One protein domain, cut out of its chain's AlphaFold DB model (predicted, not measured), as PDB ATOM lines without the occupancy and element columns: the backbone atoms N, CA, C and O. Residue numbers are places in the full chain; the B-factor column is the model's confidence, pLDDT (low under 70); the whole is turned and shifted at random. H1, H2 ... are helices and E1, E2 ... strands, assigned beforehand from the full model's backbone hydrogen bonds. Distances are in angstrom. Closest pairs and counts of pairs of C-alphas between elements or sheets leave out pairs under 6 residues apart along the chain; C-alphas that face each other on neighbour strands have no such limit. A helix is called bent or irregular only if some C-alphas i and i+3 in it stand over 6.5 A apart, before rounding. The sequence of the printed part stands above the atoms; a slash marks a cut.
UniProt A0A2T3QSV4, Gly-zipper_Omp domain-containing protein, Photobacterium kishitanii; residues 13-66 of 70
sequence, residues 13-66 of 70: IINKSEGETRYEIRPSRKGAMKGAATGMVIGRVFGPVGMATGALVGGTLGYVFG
ATOM      1  N   ILE A  13     234.141 364.386 284.304       58.41
ATOM      2  CA  ILE A  13     233.148 363.664 285.092       58.41
ATOM      3  C   ILE A  13     232.483 364.663 286.040       58.41
ATOM      4  O   ILE A  13     233.137 365.227 286.915       58.41
ATOM      5  N   ILE A  14     231.179 364.882 285.858       59.16
ATOM      6  CA  ILE A  14     230.363 365.705 286.758       59.16
ATOM      7  C   ILE A  14     229.709 364.767 287.770       59.16
ATOM      8  O   ILE A  14     228.696 364.130 287.476       59.16
ATOM      9  N   ASN A  15     230.289 364.678 288.966       58.78
ATOM     10  CA  ASN A  15     229.641 364.018 290.094       58.78
ATOM     11  C   ASN A  15     228.814 365.054 290.857       58.78
ATOM     12  O   ASN A  15     229.355 366.011 291.408       58.78
ATOM     13  N   LYS A  16     227.492 364.862 290.871       54.72
ATOM     14  CA  LYS A  16     226.560 365.673 291.657       54.72
ATOM     15  C   LYS A  16     226.200 364.893 292.919       54.72
ATOM     16  O   LYS A  16     225.286 364.075 292.893       54.72
ATOM     17  N   SER A  17     226.952 365.128 293.990       52.44
ATOM     18  CA  SER A  17     226.621 364.671 295.344       52.44
ATOM     19  C   SER A  17     226.156 365.882 296.149       52.44
ATOM     20  O   SER A  17     226.670 366.974 295.934       52.44
ATOM     21  N   GLU A  18     225.144 365.701 296.997       54.94
ATOM     22  CA  GLU A  18     224.447 366.722 297.800       54.94
ATOM     23  C   GLU A  18     225.271 367.990 298.121       54.94
ATOM     24  O   GLU A  18     225.981 368.057 299.116       54.94
ATOM     25  N   GLY A  19     225.150 369.019 297.271       57.31
ATOM     26  CA  GLY A  19     225.704 370.358 297.508       57.31
ATOM     27  C   GLY A  19     227.062 370.672 296.866       57.31
ATOM     28  O   GLY A  19     227.375 371.850 296.722       57.31
ATOM     29  N   GLU A  20     227.826 369.686 296.389       50.09
ATOM     30  CA  GLU A  20     229.143 369.920 295.778       50.09
ATOM     31  C   GLU A  20     229.201 369.392 294.338       50.09
ATOM     32  O   GLU A  20     229.006 368.208 294.057       50.09
ATOM     33  N   THR A  21     229.473 370.295 293.390       55.81
ATOM     34  CA  THR A  21     229.718 369.933 291.987       55.81
ATOM     35  C   THR A  21     231.217 369.727 291.811       55.81
ATOM     36  O   THR A  21     231.959 370.691 291.628       55.81
ATOM     37  N   ARG A  22     231.681 368.475 291.897       52.22
ATOM     38  CA  ARG A  22     233.099 368.155 291.697       52.22
ATOM     39  C   ARG A  22     233.356 367.865 290.223       52.22
ATOM     40  O   ARG A  22     232.754 366.957 289.652       52.22
ATOM     41  N   TYR A  23     234.241 368.658 289.627       52.22
ATOM     42  CA  TYR A  23     234.693 368.507 288.249       52.22
ATOM     43  C   TYR A  23     236.030 367.769 288.258       52.22
ATOM     44  O   TYR A  23     237.030 368.309 288.730       52.22
ATOM     45  N   GLU A  24     236.049 366.526 287.787       54.19
ATOM     46  CA  GLU A  24     237.288 365.757 287.672       54.19
ATOM     47  C   GLU A  24     237.717 365.717 286.207       54.19
ATOM     48  O   GLU A  24     236.988 365.192 285.360       54.19
ATOM     49  N   ILE A  25     238.879 366.315 285.916       57.62
ATOM     50  CA  ILE A  25     239.483 366.274 284.585       57.62
ATOM     51  C   ILE A  25     240.408 365.062 284.534       57.62
ATOM     52  O   ILE A  25     241.542 365.130 285.009       57.62
ATOM     53  N   ARG A  26     239.917 363.947 283.989       61.91
ATOM     54  CA  ARG A  26     240.704 362.724 283.791       61.91
ATOM     55  C   ARG A  26     241.027 362.560 282.309       61.91
ATOM     56  O   ARG A  26     240.186 362.077 281.556       61.91
ATOM     57  N   PRO A  27     242.209 363.004 281.854       62.00
ATOM     58  CA  PRO A  27     242.606 362.801 280.473       62.00
ATOM     59  C   PRO A  27     242.976 361.336 280.221       62.00
ATOM     60  O   PRO A  27     243.783 360.760 280.957       62.00
ATOM     61  N   SER A  28     242.463 360.753 279.135       73.38
ATOM     62  CA  SER A  28     242.651 359.326 278.891       73.38
ATOM     63  C   SER A  28     243.914 359.001 278.115       73.38
ATOM     64  O   SER A  28     243.986 359.112 276.889       73.38
ATOM     65  N   ARG A  29     244.931 358.500 278.825       74.62
ATOM     66  CA  ARG A  29     246.149 357.957 278.193       74.62
ATOM     67  C   ARG A  29     245.856 356.744 277.309       74.62
ATOM     68  O   ARG A  29     246.470 356.597 276.253       74.62
ATOM     69  N   LYS A  30     244.924 355.883 277.726       77.12
ATOM     70  CA  LYS A  30     244.522 354.680 276.979       77.12
ATOM     71  C   LYS A  30     243.758 355.066 275.711       77.12
ATOM     72  O   LYS A  30     244.041 354.528 274.639       77.12
ATOM     73  N   GLY A  31     242.878 356.063 275.815       79.69
ATOM     74  CA  GLY A  31     242.230 356.691 274.670       79.69
ATOM     75  C   GLY A  31     243.223 357.329 273.703       79.69
ATOM     76  O   GLY A  31     243.132 357.084 272.503       79.69
ATOM     77  N   ALA A  32     244.218 358.062 274.209       81.31
ATOM     78  CA  ALA A  32     245.261 358.684 273.394       81.31
ATOM     79  C   ALA A  32     246.080 357.654 272.603       81.31
ATOM     80  O   ALA A  32     246.256 357.790 271.398       81.31
ATOM     81  N   MET A  33     246.536 356.580 273.253       84.94
ATOM     82  CA  MET A  33     247.277 355.498 272.593       84.94
ATOM     83  C   MET A  33     246.438 354.809 271.511       84.94
ATOM     84  O   MET A  33     246.909 354.608 270.391       84.94
ATOM     85  N   LYS A  34     245.178 354.479 271.820       86.69
ATOM     86  CA  LYS A  34     244.266 353.829 270.871       86.69
ATOM     87  C   LYS A  34     243.945 354.741 269.687       86.69
ATOM     88  O   LYS A  34     244.026 354.303 268.543       86.69
ATOM     89  N   GLY A  35     243.632 356.005 269.958       84.88
ATOM     90  CA  GLY A  35     243.359 357.006 268.936       84.88
ATOM     91  C   GLY A  35     244.573 357.255 268.043       84.88
ATOM     92  O   GLY A  35     244.431 357.272 266.822       84.88
ATOM     93  N   ALA A  36     245.774 357.349 268.620       89.31
ATOM     94  CA  ALA A  36     247.013 357.480 267.860       89.31
ATOM     95  C   ALA A  36     247.254 356.260 266.962       89.31
ATOM     96  O   ALA A  36     247.524 356.420 265.776       89.31
ATOM     97  N   ALA A  37     247.082 355.042 267.485       90.81
ATOM     98  CA  ALA A  37     247.239 353.817 266.705       90.81
ATOM     99  C   ALA A  37     246.241 353.740 265.537       90.81
ATOM    100  O   ALA A  37     246.633 353.455 264.406       90.81
ATOM    101  N   THR A  38     244.962 354.051 265.770       90.44
ATOM    102  CA  THR A  38     243.950 354.115 264.701       90.44
ATOM    103  C   THR A  38     244.304 355.174 263.659       90.44
ATOM    104  O   THR A  38     244.243 354.908 262.459       90.44
ATOM    105  N   GLY A  39     244.729 356.355 264.106       87.12
ATOM    106  CA  GLY A  39     245.152 357.433 263.225       87.12
ATOM    107  C   GLY A  39     246.378 357.071 262.386       87.12
ATOM    108  O   GLY A  39     246.401 357.368 261.195       87.12
ATOM    109  N   MET A  40     247.353 356.351 262.948       89.62
ATOM    110  CA  MET A  40     248.489 355.807 262.192       89.62
ATOM    111  C   MET A  40     248.038 354.820 261.116       89.62
ATOM    112  O   MET A  40     248.516 354.886 259.988       89.62
ATOM    113  N   VAL A  41     247.107 353.917 261.440       93.31
ATOM    114  CA  VAL A  41     246.603 352.914 260.487       93.31
ATOM    115  C   VAL A  41     245.910 353.579 259.299       93.31
ATOM    116  O   VAL A  41     246.181 353.208 258.161       93.31
ATOM    117  N   ILE A  42     245.069 354.588 259.542       90.88
ATOM    118  CA  ILE A  42     244.406 355.353 258.472       90.88
ATOM    119  C   ILE A  42     245.437 356.193 257.701       90.88
ATOM    120  O   ILE A  42     245.456 356.210 256.471       90.88
ATOM    121  N   GLY A  43     246.342 356.847 258.428       86.62
ATOM    122  CA  GLY A  43     247.395 357.697 257.883       86.62
ATOM    123  C   GLY A  43     248.422 356.959 257.025       86.62
ATOM    124  O   GLY A  43     249.072 357.581 256.188       86.62
ATOM    125  N   ARG A  44     248.532 355.631 257.167       89.00
ATOM    126  CA  ARG A  44     249.425 354.770 256.375       89.00
ATOM    127  C   ARG A  44     249.259 354.954 254.870       89.00
ATOM    128  O   ARG A  44     250.244 354.847 254.145       89.00
ATOM    129  N   VAL A  45     248.045 355.245 254.406       92.69
ATOM    130  CA  VAL A  45     247.749 355.445 252.977       92.69
ATOM    131  C   VAL A  45     248.521 356.638 252.395       92.69
ATOM    132  O   VAL A  45     248.868 356.630 251.220       92.69
ATOM    133  N   PHE A  46     248.869 357.623 253.227       89.44
ATOM    134  CA  PHE A  46     249.617 358.821 252.833       89.44
ATOM    135  C   PHE A  46     251.113 358.736 253.205       89.44
ATOM    136  O   PHE A  46     251.814 359.748 253.237       89.44
ATOM    137  N   GLY A  47     251.617 357.535 253.509       90.38
ATOM    138  CA  GLY A  47     253.020 357.300 253.849       90.38
ATOM    139  C   GLY A  47     253.418 357.770 255.259       90.38
ATOM    140  O   GLY A  47     252.561 357.964 256.124       90.38
ATOM    141  N   PRO A  48     254.730 357.938 255.529       90.56
ATOM    142  CA  PRO A  48     255.243 358.260 256.866       90.56
ATOM    143  C   PRO A  48     254.663 359.541 257.470       90.56
ATOM    144  O   PRO A  48     254.351 359.577 258.659       90.56
ATOM    145  N   VAL A  49     254.464 360.569 256.642       91.75
ATOM    146  CA  VAL A  49     253.881 361.848 257.070       91.75
ATOM    147  C   VAL A  49     252.422 361.657 257.481       91.75
ATOM    148  O   VAL A  49     252.030 362.098 258.556       91.75
ATOM    149  N   GLY A  50     251.640 360.916 256.691       88.62
ATOM    150  CA  GLY A  50     250.257 360.591 257.024       88.62
ATOM    151  C   GLY A  50     250.114 359.818 258.327       88.62
ATOM    152  O   GLY A  50     249.236 360.129 259.128       88.62
ATOM    153  N   MET A  51     250.999 358.848 258.571       90.88
ATOM    154  CA  MET A  51     251.020 358.103 259.833       90.88
ATOM    155  C   MET A  51     251.299 359.019 261.024       90.88
ATOM    156  O   MET A  51     250.601 358.918 262.027       90.88
ATOM    157  N   ALA A  52     252.268 359.934 260.912       91.56
ATOM    158  CA  ALA A  52     252.590 360.881 261.978       91.56
ATOM    159  C   ALA A  52     251.437 361.864 262.245       91.56
ATOM    160  O   ALA A  52     251.037 362.054 263.394       91.56
ATOM    161  N   THR A  53     250.845 362.444 261.197       92.38
ATOM    162  CA  THR A  53     249.694 363.348 261.331       92.38
ATOM    163  C   THR A  53     248.477 362.620 261.898       92.38
ATOM    164  O   THR A  53     247.822 363.123 262.808       92.38
ATOM    165  N   GLY A  54     248.210 361.404 261.421       88.44
ATOM    166  CA  GLY A  54     247.147 360.552 261.935       88.44
ATOM    167  C   GLY A  54     247.356 360.197 263.405       88.44
ATOM    168  O   GLY A  54     246.420 360.315 264.191       88.44
ATOM    169  N   ALA A  55     248.582 359.847 263.808       91.56
ATOM    170  CA  ALA A  55     248.930 359.589 265.205       91.56
ATOM    171  C   ALA A  55     248.646 360.794 266.106       91.56
ATOM    172  O   ALA A  55     248.072 360.642 267.181       91.56
ATOM    173  N   LEU A  56     249.035 361.993 265.666       91.44
ATOM    174  CA  LEU A  56     248.860 363.220 266.440       91.44
ATOM    175  C   LEU A  56     247.383 363.595 266.576       91.44
ATOM    176  O   LEU A  56     246.910 363.840 267.684       91.44
ATOM    177  N   VAL A  57     246.636 363.597 265.473       91.88
ATOM    178  CA  VAL A  57     245.204 363.935 265.485       91.88
ATOM    179  C   VAL A  57     244.407 362.875 266.243       91.88
ATOM    180  O   VAL A  57     243.652 363.194 267.156       91.88
ATOM    181  N   GLY A  58     244.613 361.598 265.928       87.44
ATOM    182  CA  GLY A  58     243.950 360.499 266.620       87.44
ATOM    183  C   GLY A  58     244.312 360.444 268.104       87.44
ATOM    184  O   GLY A  58     243.440 360.223 268.940       87.44
ATOM    185  N   GLY A  59     245.574 360.695 268.453       87.62
ATOM    186  CA  GLY A  59     246.044 360.687 269.835       87.62
ATOM    187  C   GLY A  59     245.535 361.860 270.660       87.62
ATOM    188  O   GLY A  59     245.137 361.664 271.802       87.62
ATOM    189  N   THR A  60     245.476 363.064 270.090       86.44
ATOM    190  CA  THR A  60     244.908 364.247 270.765       86.44
ATOM    191  C   THR A  60     243.403 364.107 270.973       86.44
ATOM    192  O   THR A  60     242.917 364.335 272.079       86.44
ATOM    193  N   LEU A  61     242.668 363.640 269.961       84.94
ATOM    194  CA  LEU A  61     241.243 363.341 270.102       84.94
ATOM    195  C   LEU A  61     241.007 362.215 271.110       84.94
ATOM    196  O   LEU A  61     240.124 362.325 271.951       84.94
ATOM    197  N   GLY A  62     241.824 361.164 271.085       81.62
ATOM    198  CA  GLY A  62     241.767 360.083 272.063       81.62
ATOM    199  C   GLY A  62     242.149 360.515 273.483       81.62
ATOM    200  O   GLY A  62     241.641 359.951 274.442       81.62
ATOM    201  N   TYR A  63     243.009 361.520 273.640       79.25
ATOM    202  CA  TYR A  63     243.384 362.078 274.942       79.25
ATOM    203  C   TYR A  63     242.248 362.898 275.564       79.25
ATOM    204  O   TYR A  63     242.010 362.810 276.767       79.25
ATOM    205  N   VAL A  64     241.544 363.678 274.738       77.81
ATOM    206  CA  VAL A  64     240.447 364.566 275.163       77.81
ATOM    207  C   VAL A  64     239.118 363.820 275.288       77.81
ATOM    208  O   VAL A  64     238.331 364.098 276.187       77.81
ATOM    209  N   PHE A  65     238.849 362.887 274.377       76.94
ATOM    210  CA  PHE A  65     237.566 362.188 274.273       76.94
ATOM    211  C   PHE A  65     237.650 360.694 274.588       76.94
ATOM    212  O   PHE A  65     236.660 359.976 274.448       76.94
ATOM    213  N   GLY A  66     238.817 360.188 274.970       67.44
ATOM    214  CA  GLY A  66     238.950 358.800 275.374       67.44
ATOM    215  C   GLY A  66     238.283 358.561 276.713       67.44
ATOM    216  O   GLY A  66     238.529 359.291 277.665       67.44
TER     217      GLY A  66
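This is residues 13 to 66 of the 70 residues of the protein "Gly-zipper_Omp domain-containing protein" of Photobacterium kishitanii (UniProt A0A2T3QSV4). A two-stranded hairpin, E1 and E2, makes one end of a long rod, and helix H1, folded back on itself as arms H1a and H1b side by side, makes the other. The 54 printed residues run E1, E2, H1; the sheet is antiparallel and the class mixed. The whole is extended, with a radius of gyration of the C-alphas of 15.6 A and spans of 53 by 12 by 11 A.

E1 is residues 13 to 17, 12.2 A, from C-alpha 13 at (233.148, 363.664, 285.092). E2 is residues 20 to 25, 15.7 A. H1, residues 29 to 65, was assigned as one helix by its hydrogen bonds but is bent: C-alphas 45 and 48 are 8.9 A apart. H1a is residues 29 to 45, 25.4 A; H1b is residues 48 to 65, 25.1 A, ending at C-alpha 65 (237.566, 362.188, 274.273).

In the E1 and E2 hairpin, at 162 degrees, N 20 and O 17 are within hydrogen-bond range at 3.0 A. H1a and H1b touch, closest at the C-alphas of Ala 36 and Gly 59, 3.9 A, opposite ways at a shallow tilt of 30 degrees. Each O i to N i+4 pair is within range in H1b, and 12 of 13 in H1a. E1 is apart from both arms.

The C-alphas of Glu 18 and Gly 47 are the farthest apart, 53.3 A. The printed part has no cut, and both links are tight. Residues 13 to 27 and 66 have pLDDT under 70.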